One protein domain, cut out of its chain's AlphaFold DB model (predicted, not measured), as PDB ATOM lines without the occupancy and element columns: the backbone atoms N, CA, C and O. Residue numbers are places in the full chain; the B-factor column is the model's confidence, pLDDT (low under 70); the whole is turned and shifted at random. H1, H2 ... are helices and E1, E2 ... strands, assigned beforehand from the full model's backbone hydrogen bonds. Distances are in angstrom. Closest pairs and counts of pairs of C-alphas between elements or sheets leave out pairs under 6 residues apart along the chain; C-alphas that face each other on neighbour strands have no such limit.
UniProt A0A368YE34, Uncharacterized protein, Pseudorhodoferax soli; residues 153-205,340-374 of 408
ATOM      1  N   ASN A 153     -16.289  19.042 -16.587       95.56
ATOM      2  CA  ASN A 153     -16.306  18.826 -15.147       95.56
ATOM      3  C   ASN A 153     -15.002  18.154 -14.714       95.56
ATOM      4  O   ASN A 153     -14.819  16.960 -14.934       95.56
ATOM      5  N   VAL A 154     -14.110  18.899 -14.067       95.31
ATOM      6  CA  VAL A 154     -12.886  18.359 -13.464       95.31
ATOM      7  C   VAL A 154     -13.215  17.904 -12.048       95.31
ATOM      8  O   VAL A 154     -13.503  18.734 -11.188       95.31
ATOM      9  N   ALA A 155     -13.217  16.594 -11.803       92.19
ATOM     10  CA  ALA A 155     -13.748  16.006 -10.578       92.19
ATOM     11  C   ALA A 155     -12.701  15.203  -9.791       92.19
ATOM     12  O   ALA A 155     -12.098  14.265 -10.309       92.19
ATOM     13  N   GLY A 156     -12.550  15.516  -8.505       88.50
ATOM     14  CA  GLY A 156     -11.556  14.907  -7.617       88.50
ATOM     15  C   GLY A 156     -11.739  13.403  -7.376       88.50
ATOM     16  O   GLY A 156     -12.862  12.899  -7.309       88.50
ATOM     17  N   GLU A 157     -10.636  12.679  -7.184       83.06
ATOM     18  CA  GLU A 157     -10.619  11.272  -6.766       83.06
ATOM     19  C   GLU A 157      -9.448  10.917  -5.838       83.06
ATOM     20  O   GLU A 157      -8.474  11.666  -5.711       83.06
ATOM     21  N   HIS A 158      -9.541   9.756  -5.177       71.88
ATOM     22  CA  HIS A 158      -8.442   9.200  -4.392       71.88
ATOM     23  C   HIS A 158      -7.747   8.073  -5.167       71.88
ATOM     24  O   HIS A 158      -8.387   7.139  -5.640       71.88
ATOM     25  N   HIS A 159      -6.412   8.104  -5.233       55.22
ATOM     26  CA  HIS A 159      -5.625   7.129  -6.007       55.22
ATOM     27  C   HIS A 159      -5.757   5.679  -5.492       55.22
ATOM     28  O   HIS A 159      -5.407   4.744  -6.205       55.22
ATOM     29  N   SER A 160      -6.272   5.463  -4.274       49.34
ATOM     30  CA  SER A 160      -6.545   4.121  -3.728       49.34
ATOM     31  C   SER A 160      -7.863   3.498  -4.212       49.34
ATOM     32  O   SER A 160      -8.145   2.353  -3.872       49.34
ATOM     33  N   GLU A 161      -8.686   4.234  -4.964       48.12
ATOM     34  CA  GLU A 161      -9.936   3.740  -5.573       48.12
ATOM     35  C   GLU A 161      -9.714   3.239  -7.015       48.12
ATOM     36  O   GLU A 161     -10.618   2.694  -7.656       48.12
ATOM     37  N   VAL A 162      -8.481   3.361  -7.520       45.75
ATOM     38  CA  VAL A 162      -8.021   2.696  -8.742       45.75
ATOM     39  C   VAL A 162      -8.039   1.183  -8.494       45.75
ATOM     40  O   VAL A 162      -7.288   0.673  -7.668       45.75
ATOM     41  N   GLY A 163      -8.926   0.461  -9.186       42.12
ATOM     42  CA  GLY A 163      -9.028  -1.003  -9.100       42.12
ATOM     43  C   GLY A 163     -10.325  -1.559  -8.499       42.12
ATOM     44  O   GLY A 163     -10.532  -2.768  -8.555       42.12
ATOM     45  N   GLN A 164     -11.251  -0.723  -8.007       52.53
ATOM     46  CA  GLN A 164     -12.633  -1.175  -7.785       52.53
ATOM     47  C   GLN A 164     -13.378  -1.173  -9.125       52.53
ATOM     48  O   GLN A 164     -14.091  -0.225  -9.455       52.53
ATOM     49  N   THR A 165     -13.199  -2.228  -9.922       51.88
ATOM     50  CA  THR A 165     -13.791  -2.385 -11.269       51.88
ATOM     51  C   THR A 165     -15.293  -2.088 -11.298       51.88
ATOM     52  O   THR A 165     -15.767  -1.370 -12.179       51.88
ATOM     53  N   ASN A 166     -16.036  -2.536 -10.281       59.62
ATOM     54  CA  ASN A 166     -17.470  -2.259 -10.159       59.62
ATOM     55  C   ASN A 166     -17.773  -0.792  -9.801       59.62
ATOM     56  O   ASN A 166     -18.782  -0.250 -10.245       59.62
ATOM     57  N   GLY A 167     -16.913  -0.131  -9.018       68.06
ATOM     58  CA  GLY A 167     -17.048   1.287  -8.668       68.06
ATOM     59  C   GLY A 167     -16.908   2.182  -9.898       68.06
ATOM     60  O   GLY A 167     -17.824   2.938 -10.214       68.06
ATOM     61  N   ARG A 168     -15.831   1.989 -10.670       78.44
ATOM     62  CA  ARG A 168     -15.556   2.758 -11.897       78.44
ATOM     63  C   ARG A 168     -16.631   2.570 -12.963       78.44
ATOM     64  O   ARG A 168     -17.082   3.541 -13.567       78.44
ATOM     65  N   GLN A 169     -17.102   1.339 -13.166       82.12
ATOM     66  CA  GLN A 169     -18.180   1.081 -14.121       82.12
ATOM     67  C   GLN A 169     -19.498   1.754 -13.700       82.12
ATOM     68  O   GLN A 169     -20.241   2.270 -14.543       82.12
ATOM     69  N   ASN A 170     -19.785   1.788 -12.397       82.50
ATOM     70  CA  ASN A 170     -20.955   2.480 -11.870       82.50
ATOM     71  C   ASN A 170     -20.837   3.999 -12.030       82.50
ATOM     72  O   ASN A 170     -21.819   4.621 -12.422       82.50
ATOM     73  N   GLU A 171     -19.666   4.591 -11.792       88.00
ATOM     74  CA  GLU A 171     -19.430   6.021 -12.028       88.00
ATOM     75  C   GLU A 171     -19.600   6.391 -13.504       88.00
ATOM     76  O   GLU A 171     -20.313   7.342 -13.816       88.00
ATOM     77  N   LYS A 172     -19.041   5.591 -14.424       89.75
ATOM     78  CA  LYS A 172     -19.258   5.755 -15.873       89.75
ATOM     79  C   LYS A 172     -20.748   5.718 -16.219       89.75
ATOM     80  O   LYS A 172     -21.230   6.515 -17.021       89.75
ATOM     81  N   THR A 173     -21.500   4.817 -15.584       88.38
ATOM     82  CA  THR A 173     -22.950   4.705 -15.791       88.38
ATOM     83  C   THR A 173     -23.710   5.900 -15.214       88.38
ATOM     84  O   THR A 173     -24.634   6.393 -15.854       88.38
ATOM     85  N   TYR A 174     -23.311   6.386 -14.039       88.06
ATOM     86  CA  TYR A 174     -23.857   7.591 -13.419       88.06
ATOM     87  C   TYR A 174     -23.649   8.816 -14.311       88.06
ATOM     88  O   TYR A 174     -24.613   9.492 -14.653       88.06
ATOM     89  N   VAL A 175     -22.416   9.054 -14.758       91.12
ATOM     90  CA  VAL A 175     -22.068  10.188 -15.621       91.12
ATOM     91  C   VAL A 175     -22.830  10.130 -16.948       91.12
ATOM     92  O   VAL A 175     -23.412  11.128 -17.369       91.12
ATOM     93  N   ARG A 176     -22.958   8.944 -17.551       90.69
ATOM     94  CA  ARG A 176     -23.801   8.758 -18.741       90.69
ATOM     95  C   ARG A 176     -25.277   9.061 -18.469       90.69
ATOM     96  O   ARG A 176     -25.926   9.696 -19.293       90.69
ATOM     97  N   ALA A 177     -25.809   8.628 -17.325       88.00
ATOM     98  CA  ALA A 177     -27.195   8.890 -16.936       88.00
ATOM     99  C   ALA A 177     -27.475  10.382 -16.684       88.00
ATOM    100  O   ALA A 177     -28.613  10.815 -16.833       88.00
ATOM    101  N   MET A 178     -26.452  11.164 -16.334       87.62
ATOM    102  CA  MET A 178     -26.544  12.621 -16.190       87.62
ATOM    103  C   MET A 178     -26.415  13.377 -17.529       87.62
ATOM    104  O   MET A 178     -26.492  14.602 -17.539       87.62
ATOM    105  N   GLY A 179     -26.244  12.676 -18.659       90.69
ATOM    106  CA  GLY A 179     -26.206  13.286 -19.994       90.69
ATOM    107  C   GLY A 179     -24.840  13.836 -20.417       90.69
ATOM    108  O   GLY A 179     -24.775  14.674 -21.316       90.69
ATOM    109  N   PHE A 180     -23.753  13.387 -19.786       93.31
ATOM    110  CA  PHE A 180     -22.393  13.739 -20.195       93.31
ATOM    111  C   PHE A 180     -21.897  12.848 -21.338       93.31
ATOM    112  O   PHE A 180     -22.183  11.648 -21.390       93.31
ATOM    113  N   ASN A 181     -21.108  13.439 -22.233       91.62
ATOM    114  CA  ASN A 181     -20.561  12.801 -23.430       91.62
ATOM    115  C   ASN A 181     -19.428  11.818 -23.107       91.62
ATOM    116  O   ASN A 181     -19.189  10.884 -23.872       91.62
ATOM    117  N   GLY A 182     -18.736  12.014 -21.981       92.31
ATOM    118  CA  GLY A 182     -17.571  11.218 -21.619       92.31
ATOM    119  C   GLY A 182     -17.273  11.205 -20.124       92.31
ATOM    120  O   GLY A 182     -17.643  12.114 -19.382       92.31
ATOM    121  N   TYR A 183     -16.589  10.141 -19.713       93.19
ATOM    122  CA  TYR A 183     -15.940   9.983 -18.417       93.19
ATOM    123  C   TYR A 183     -14.506   9.555 -18.706       93.19
ATOM    124  O   TYR A 183     -14.309   8.528 -19.362       93.19
ATOM    125  N   PHE A 184     -13.540  10.315 -18.210       93.38
ATOM    126  CA  PHE A 184     -12.124  10.104 -18.480       93.38
ATOM    127  C   PHE A 184     -11.343  10.076 -17.177       93.38
ATOM    128  O   PHE A 184     -11.531  10.943 -16.322       93.38
ATOM    129  N   GLU A 185     -10.456   9.099 -17.026       90.69
ATOM    130  CA  GLU A 185      -9.477   9.100 -15.942       90.69
ATOM    131  C   GLU A 185      -8.366  10.132 -16.207       90.69
ATOM    132  O   GLU A 185      -8.223  10.644 -17.321       90.69
ATOM    133  N   GLU A 186      -7.562  10.432 -15.180       88.19
ATOM    134  CA  GLU A 186      -6.559  11.511 -15.216       88.19
ATOM    135  C   GLU A 186      -5.666  11.418 -16.459       88.19
ATOM    136  O   GLU A 186      -5.461  12.401 -17.164       88.19
ATOM    137  N   GLN A 187      -5.234  10.194 -16.765       85.00
ATOM    138  CA  GLN A 187      -4.318   9.852 -17.849       85.00
ATOM    139  C   GLN A 187      -4.974   9.606 -19.216       85.00
ATOM    140  O   GLN A 187      -4.270   9.238 -20.153       85.00
ATOM    141  N   GLU A 188      -6.297   9.703 -19.322       88.75
ATOM    142  CA  GLU A 188      -7.045   9.377 -20.545       88.75
ATOM    143  C   GLU A 188      -7.550  10.625 -21.267       88.75
ATOM    144  O   GLU A 188      -7.779  10.589 -22.476       88.75
ATOM    145  N   TYR A 189      -7.745  11.721 -20.530       91.44
ATOM    146  CA  TYR A 189      -8.368  12.912 -21.078       91.44
ATOM    147  C   TYR A 189      -7.453  13.640 -22.061       91.44
ATOM    148  O   TYR A 189      -6.289  13.940 -21.773       91.44
ATOM    149  N   ARG A 190      -8.020  13.960 -23.222       89.50
ATOM    150  CA  ARG A 190      -7.377  14.717 -24.290       89.50
ATOM    151  C   ARG A 190      -8.267  15.881 -24.678       89.50
ATOM    152  O   ARG A 190      -9.486  15.729 -24.711       89.50
ATOM    153  N   HIS A 191      -7.659  17.011 -25.002       85.69
ATOM    154  CA  HIS A 191      -8.369  18.170 -25.527       85.69
ATOM    155  C   HIS A 191      -7.871  18.509 -26.927       85.69
ATOM    156  O   HIS A 191      -6.768  18.141 -27.329       85.69
ATOM    157  N   SER A 192      -8.718  19.204 -27.678       80.44
ATOM    158  CA  SER A 192      -8.344  19.767 -28.967       80.44
ATOM    159  C   SER A 192      -7.429  20.966 -28.733       80.44
ATOM    160  O   SER A 192      -7.838  21.922 -28.077       80.44
ATOM    161  N   SER A 193      -6.211  20.920 -29.263       69.06
ATOM    162  CA  SER A 193      -5.309  22.070 -29.270       69.06
ATOM    163  C   SER A 193      -5.841  23.153 -30.208       69.06
ATOM    164  O   SER A 193      -6.424  22.866 -31.256       69.06
ATOM    165  N   ASP A 194      -5.648  24.413 -29.832       60.31
ATOM    166  CA  ASP A 194      -6.022  25.547 -30.671       60.31
ATOM    167  C   ASP A 194      -4.951  25.724 -31.763       60.31
ATOM    168  O   ASP A 194      -3.878  26.291 -31.537       60.31
ATOM    169  N   SER A 195      -5.184  25.172 -32.956       52.75
ATOM    170  CA  SER A 195      -4.226  25.266 -34.061       52.75
ATOM    171  C   SER A 195      -4.465  26.540 -34.870       52.75
ATOM    172  O   SER A 195      -5.264  26.563 -35.805       52.75
ATOM    173  N   SER A 196      -3.712  27.600 -34.573       48.19
ATOM    174  CA  SER A 196      -3.719  28.828 -35.390       48.19
ATOM    175  C   SER A 196      -3.202  28.623 -36.829       48.19
ATOM    176  O   SER A 196      -3.325  29.524 -37.657       48.19
ATOM    177  N   THR A 197      -2.653  27.446 -37.157       45.25
ATOM    178  CA  THR A 197      -1.980  27.166 -38.439       45.25
ATOM    179  C   THR A 197      -2.339  25.818 -39.090       45.25
ATOM    180  O   THR A 197      -1.634  25.397 -40.005       45.25
ATOM    181  N   GLY A 198      -3.397  25.109 -38.666       54.97
ATOM    182  CA  GLY A 198      -3.689  23.766 -39.201       54.97
ATOM    183  C   GLY A 198      -4.967  23.096 -38.685       54.97
ATOM    184  O   GLY A 198      -5.889  23.779 -38.250       54.97
ATOM    185  N   ALA A 199      -5.028  21.761 -38.784       53.78
ATOM    186  CA  ALA A 199      -6.060  20.948 -38.140       53.78
ATOM    187  C   ALA A 199      -5.741  20.795 -36.647       53.78
ATOM    188  O   ALA A 199      -4.591  20.540 -36.288       53.78
ATOM    189  N   ALA A 200      -6.757  20.940 -35.800       61.41
ATOM    190  CA  ALA A 200      -6.598  20.865 -34.359       61.41
ATOM    191  C   ALA A 200      -6.185  19.451 -33.930       61.41
ATOM    192  O   ALA A 200      -6.895  18.478 -34.203       61.41
ATOM    193  N   ALA A 201      -5.033  19.337 -33.275       66.75
ATOM    194  CA  ALA A 201      -4.512  18.063 -32.808       66.75
ATOM    195  C   ALA A 201      -4.981  17.751 -31.380       66.75
ATOM    196  O   ALA A 201      -5.191  18.673 -30.589       66.75
ATOM    197  N   THR A 202      -5.184  16.472 -31.043       76.38
ATOM    198  CA  THR A 202      -5.706  16.066 -29.728       76.38
ATOM    199  C   THR A 202      -4.589  15.685 -28.760       76.38
ATOM    200  O   THR A 202      -4.123  14.548 -28.721       76.38
ATOM    201  N   VAL A 203      -4.213  16.617 -27.890       81.38
ATOM    202  CA  VAL A 203      -3.114  16.436 -26.932       81.38
ATOM    203  C   VAL A 203      -3.619  15.974 -25.563       81.38
ATOM    204  O   VAL A 203      -4.758  16.248 -25.174       81.38
ATOM    205  N   PHE A 204      -2.774  15.272 -24.803       87.62
ATOM    206  CA  PHE A 204      -3.086  14.912 -23.417       87.62
ATOM    207  C   PHE A 204      -3.245  16.154 -22.542       87.62
ATOM    208  O   PHE A 204      -2.372  17.019 -22.489       87.62
ATOM    209  N   SER A 205      -4.347  16.205 -21.798       89.12
ATOM    210  CA  SER A 205      -4.630  17.315 -20.884       89.12
ATOM    211  C   SER A 205      -3.815  17.239 -19.591       89.12
ATOM    212  O   SER A 205      -3.602  18.259 -18.936       89.12
ATOM    213  N   ALA A 340     -13.186  23.962 -22.049       92.62
ATOM    214  CA  ALA A 340     -14.316  24.381 -21.221       92.62
ATOM    215  C   ALA A 340     -15.692  23.968 -21.762       92.62
ATOM    216  O   ALA A 340     -16.579  23.681 -20.968       92.62
ATOM    217  N   ALA A 341     -15.869  23.911 -23.085       92.81
ATOM    218  CA  ALA A 341     -17.129  23.536 -23.730       92.81
ATOM    219  C   ALA A 341     -17.347  22.014 -23.862       92.81
ATOM    220  O   ALA A 341     -18.401  21.582 -24.335       92.81
ATOM    221  N   ASP A 342     -16.374  21.186 -23.478       93.06
ATOM    222  CA  ASP A 342     -16.510  19.735 -23.551       93.06
ATOM    223  C   ASP A 342     -17.454  19.234 -22.454       93.06
ATOM    224  O   ASP A 342     -17.114  19.244 -21.279       93.06
ATOM    225  N   ASN A 343     -18.650  18.779 -22.825       94.38
ATOM    226  CA  ASN A 343     -19.659  18.262 -21.898       94.38
ATOM    227  C   ASN A 343     -19.281  16.868 -21.350       94.38
ATOM    228  O   ASN A 343     -19.980  15.881 -21.591       94.38
ATOM    229  N   SER A 344     -18.171  16.770 -20.625       95.56
ATOM    230  CA  SER A 344     -17.612  15.525 -20.100       95.56
ATOM    231  C   SER A 344     -17.165  15.661 -18.641       95.56
ATOM    232  O   SER A 344     -17.184  16.746 -18.051       95.56
ATOM    233  N   VAL A 345     -16.806  14.529 -18.031       95.81
ATOM    234  CA  VAL A 345     -16.211  14.462 -16.694       95.81
ATOM    235  C   VAL A 345     -14.777  13.957 -16.811       95.81
ATOM    236  O   VAL A 345     -14.550  12.830 -17.251       95.81
ATOM    237  N   TRP A 346     -13.824  14.764 -16.359       96.19
ATOM    238  CA  TRP A 346     -12.419  14.400 -16.227       96.19
ATOM    239  C   TRP A 346     -12.076  14.187 -14.754       96.19
ATOM    240  O   TRP A 346     -12.123  15.111 -13.941       96.19
ATOM    241  N   LYS A 347     -11.760  12.947 -14.393       93.38
ATOM    242  CA  LYS A 347     -11.382  12.564 -13.038       93.38
ATOM    243  C   LYS A 347      -9.903  12.827 -12.797       93.38
ATOM    244  O   LYS A 347      -9.068  12.348 -13.555       93.38
ATOM    245  N   VAL A 348      -9.582  13.547 -11.725       91.75
ATOM    246  CA  VAL A 348      -8.201  13.912 -11.372       91.75
ATOM    247  C   VAL A 348      -7.952  13.712  -9.884       91.75
ATOM    248  O   VAL A 348      -8.874  13.824  -9.072       91.75
ATOM    249  N   GLY A 349      -6.709  13.450  -9.487       87.25
ATOM    250  CA  GLY A 349      -6.347  13.335  -8.079       87.25
ATOM    251  C   GLY A 349      -6.780  14.565  -7.271       87.25
ATOM    252  O   GLY A 349      -6.641  15.705  -7.713       87.25
ATOM    253  N   ASN A 350      -7.286  14.363  -6.051       85.25
ATOM    254  CA  ASN A 350      -7.838  15.458  -5.236       85.25
ATOM    255  C   ASN A 350      -6.827  16.586  -4.919       85.25
ATOM    256  O   ASN A 350      -7.215  17.727  -4.660       85.25
ATOM    257  N   ALA A 351      -5.526  16.284  -4.963       83.88
ATOM    258  CA  ALA A 351      -4.473  17.293  -4.855       83.88
ATOM    259  C   ALA A 351      -4.527  18.308  -6.014       83.88
ATOM    260  O   ALA A 351      -4.401  19.504  -5.770       83.88
ATOM    261  N   HIS A 352      -4.808  17.856  -7.241       89.88
ATOM    262  CA  HIS A 352      -4.976  18.735  -8.401       89.88
ATOM    263  C   HIS A 352      -6.199  19.637  -8.239       89.88
ATOM    264  O   HIS A 352      -6.092  20.841  -8.442       89.88
ATOM    265  N   VAL A 353      -7.332  19.102  -7.767       86.50
ATOM    266  CA  VAL A 353      -8.517  19.925  -7.455       86.50
ATOM    267  C   VAL A 353      -8.176  21.026  -6.452       86.50
ATOM    268  O   VAL A 353      -8.505  22.189  -6.676       86.50
ATOM    269  N   THR A 354      -7.462  20.671  -5.382       84.81
ATOM    270  CA  THR A 354      -7.034  21.620  -4.343       84.81
ATOM    271  C   THR A 354      -6.146  22.720  -4.921       84.81
ATOM    272  O   THR A 354      -6.374  23.901  -4.672       84.81
ATOM    273  N   ASP A 355      -5.168  22.347  -5.745       83.88
ATOM    274  CA  ASP A 355      -4.266  23.305  -6.379       83.88
ATOM    275  C   ASP A 355      -4.996  24.243  -7.336       83.88
ATOM    276  O   ASP A 355      -4.716  25.445  -7.332       83.88
ATOM    277  N   MET A 356      -5.920  23.693  -8.134       87.75
ATOM    278  CA  MET A 356      -6.668  24.401  -9.169       87.75
ATOM    279  C   MET A 356      -7.693  25.368  -8.584       87.75
ATOM    280  O   MET A 356      -7.935  26.405  -9.199       87.75
ATOM    281  N   LEU A 357      -8.270  25.085  -7.408       83.75
ATOM    282  CA  LEU A 357      -9.270  25.939  -6.749       83.75
ATOM    283  C   LEU A 357      -8.832  27.405  -6.672       83.75
ATOM    284  O   LEU A 357      -9.623  28.297  -6.979       83.75
ATOM    285  N   VAL A 358      -7.564  27.642  -6.348       77.94
ATOM    286  CA  VAL A 358      -7.009  28.989  -6.144       77.94
ATOM    287  C   VAL A 358      -6.278  29.552  -7.369       77.94
ATOM    288  O   VAL A 358      -5.733  30.651  -7.307       77.94
ATOM    289  N   LEU A 359      -6.246  28.814  -8.482       79.81
ATOM    290  CA  LEU A 359      -5.788  29.350  -9.765       79.81
ATOM    291  C   LEU A 359      -6.815  30.328 -10.339       79.81
ATOM    292  O   LEU A 359      -7.915  30.456  -9.799       79.81
ATOM    293  N   GLY A 360      -6.439  31.013 -11.421       82.31
ATOM    294  CA  GLY A 360      -7.230  32.053 -12.076       82.31
ATOM    295  C   GLY A 360      -8.637  31.625 -12.538       82.31
ATOM    296  O   GLY A 360      -9.170  30.585 -12.127       82.31
ATOM    297  N   PRO A 361      -9.283  32.447 -13.386       89.19
ATOM    298  CA  PRO A 361     -10.643  32.194 -13.849       89.19
ATOM    299  C   PRO A 361     -10.829  30.780 -14.415       89.19
ATOM    300  O   PRO A 361      -9.940  30.232 -15.071       89.19
ATOM    301  N   LYS A 362     -11.992  30.186 -14.138       92.06
ATOM    302  CA  LYS A 362     -12.350  28.826 -14.555       92.06
ATOM    303  C   LYS A 362     -13.568  28.896 -15.455       92.06
ATOM    304  O   LYS A 362     -14.639  29.302 -15.016       92.06
ATOM    305  N   ASN A 363     -13.387  28.477 -16.697       93.62
ATOM    306  CA  ASN A 363     -14.456  28.304 -17.674       93.62
ATOM    307  C   ASN A 363     -15.039  26.878 -17.627       93.62
ATOM    308  O   ASN A 363     -16.072  26.606 -18.231       93.62
ATOM    309  N   TYR A 364     -14.392  25.978 -16.886       94.50
ATOM    310  CA  TYR A 364     -14.843  24.622 -16.584       94.50
ATOM    311  C   TYR A 364     -15.436  24.547 -15.165       94.50
ATOM    312  O   TYR A 364     -15.199  25.417 -14.323       94.50
ATOM    313  N   ASN A 365     -16.196  23.491 -14.882       94.44
ATOM    314  CA  ASN A 365     -16.691  23.183 -13.545       94.44
ATOM    315  C   ASN A 365     -15.642  22.393 -12.751       94.44
ATOM    316  O   ASN A 365     -15.145  21.375 -13.229       94.44
ATOM    317  N   LEU A 366     -15.323  22.831 -11.535       91.75
ATOM    318  CA  LEU A 366     -14.398  22.130 -10.647       91.75
ATOM    319  C   LEU A 366     -15.189  21.507  -9.498       91.75
ATOM    320  O   LEU A 366     -15.875  22.219  -8.772       91.75
ATOM    321  N   VAL A 367     -15.085  20.190  -9.345       88.50
ATOM    322  CA  VAL A 367     -15.902  19.398  -8.421       88.50
ATOM    323  C   VAL A 367     -14.983  18.629  -7.482       88.50
ATOM    324  O   VAL A 367     -14.077  17.910  -7.913       88.50
ATOM    325  N   THR A 368     -15.196  18.761  -6.178       85.62
ATOM    326  CA  THR A 368     -14.461  17.959  -5.193       85.62
ATOM    327  C   THR A 368     -14.870  16.488  -5.267       85.62
ATOM    328  O   THR A 368     -15.904  16.120  -5.834       85.62
ATOM    329  N   ARG A 369     -14.054  15.603  -4.688       83.56
ATOM    330  CA  ARG A 369     -14.406  14.180  -4.603       83.56
ATOM    331  C   ARG A 369     -15.705  13.979  -3.826       83.56
ATOM    332  O   ARG A 369     -16.536  13.167  -4.221       83.56
ATOM    333  N   GLU A 370     -15.858  14.702  -2.727       82.44
ATOM    334  CA  GLU A 370     -17.010  14.624  -1.836       82.44
ATOM    335  C   GLU A 370     -18.291  14.994  -2.588       82.44
ATOM    336  O   GLU A 370     -19.234  14.206  -2.605       82.44
ATOM    337  N   GLU A 371     -18.287  16.113  -3.315       82.56
ATOM    338  CA  GLU A 371     -19.434  16.566  -4.114       82.56
ATOM    339  C   GLU A 371     -19.794  15.579  -5.234       82.56
ATOM    340  O   GLU A 371     -20.970  15.274  -5.456       82.56
ATOM    341  N   PHE A 372     -18.790  15.028  -5.924       87.31
ATOM    342  CA  PHE A 372     -19.021  13.994  -6.932       87.31
ATOM    343  C   PHE A 372     -19.658  12.742  -6.309       87.31
ATOM    344  O   PHE A 372     -20.632  12.199  -6.840       87.31
ATOM    345  N   ASN A 373     -19.138  12.301  -5.162       84.12
ATOM    346  CA  ASN A 373     -19.612  11.114  -4.460       84.12
ATOM    347  C   ASN A 373     -21.017  11.294  -3.883       84.12
ATOM    348  O   ASN A 373     -21.792  10.340  -3.891       84.12
ATOM    349  N   GLU A 374     -21.382  12.488  -3.421       82.94
ATOM    350  CA  GLU A 374     -22.751  12.796  -2.997       82.94
ATOM    351  C   GLU A 374     -23.746  12.583  -4.143       82.94
ATOM    352  O   GLU A 374     -24.730  11.852  -3.987       82.94
TER     353      GLU A 374
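What this domain is: This is residues 153 to 205 and 340 to 374 of the 408 residues of an uncharacterized protein of Pseudorhodoferax soli (UniProt A0A368YE34). A small twisted sheet of four parallel strands lies between helices, with H1 over one face and H2 over the other, and the short H3 on the face opposite to H2, beside the strands. A separate hairpin, E3 and E4, reaches away from this body, and its loop, residues 193 to 201, sticks out and makes the length. The 88 printed residues hold three named helices and six named strands, in the order E1 H1 E2 E3 E4 E5 H2 E6 H3; the sheet's order is E2 E5 E1 E6, and the class is mixed, helices and strands. The whole is compact by its radius of gyration of the C-alphas, 13.9 A, yet elongated, with spans of 43 by 28 by 22 A.

How they stand to each other: E1, residues 153 to 157, is an inner strand, parallel to E5, residues 344 to 349, at 32 degrees; N 155 and O 346 are within hydrogen-bond range at 2.8 A. H1, residues 165 to 177, is on the sheet, and its closest C-alphas to E2, residues 182 to 184, are those of Lys 172 and Tyr 183, 5.9 A apart. E2, an edge strand, is parallel to E5, with N 184 and O 345 2.9 A apart. E1, H1 and E2 form a split strand-helix-strand unit, two parallel strands joined through a helix with E5 between them, and its crossover is right-handed. E3, residues 190 to 192, and E4, residues 202 to 204, form an antiparallel hairpin at 142 degrees, with N 191 and O 203 3.0 A apart. H2, residues 350 to 357, has a height over the sheet of 7.9 A and runs slantwise to the strands, at 40 degrees to E6, residues 365 to 367, on the local plane. E6 is the other edge strand, parallel to E1, with N 154 and O 365 2.8 A apart. E5, H2 and E6 form a second split unit, with E1 between its strands, also right-handed. H3, residues 369 to 374, is on the sheet over none of its strands, at a height of 5.0 A; its closest C-alphas to E1 are those of Arg 369 and Gly 156, 4.2 A apart. H1 is apart from H2 and H3. In H1, H2 and H3 every O i to N i+4 pair is within hydrogen-bond range.

Where its parts are: E1 begins at C-alpha 153, (-16.306, 18.826, -15.147), and is 12.6 A long. H1 is 18.4 A long, E5 16.6 A and H2 10.7 A; E2, E3, E4, E6 and H3 are shorter. H3 ends at C-alpha 374, (-22.751, 12.796, -2.997).

The domain as a whole: The C-alphas farthest apart, those of Asn 166 and Thr 197, are 43.7 A apart. Residues 206 to 339 are cut out, and C-alphas 205 and 340 stand 12.0 A apart across the cut. Of the links that are printed whole, none is long. The mean pLDDT of the printed part is 81.2, with residues 159 to 167 and 193 to 201 under 70.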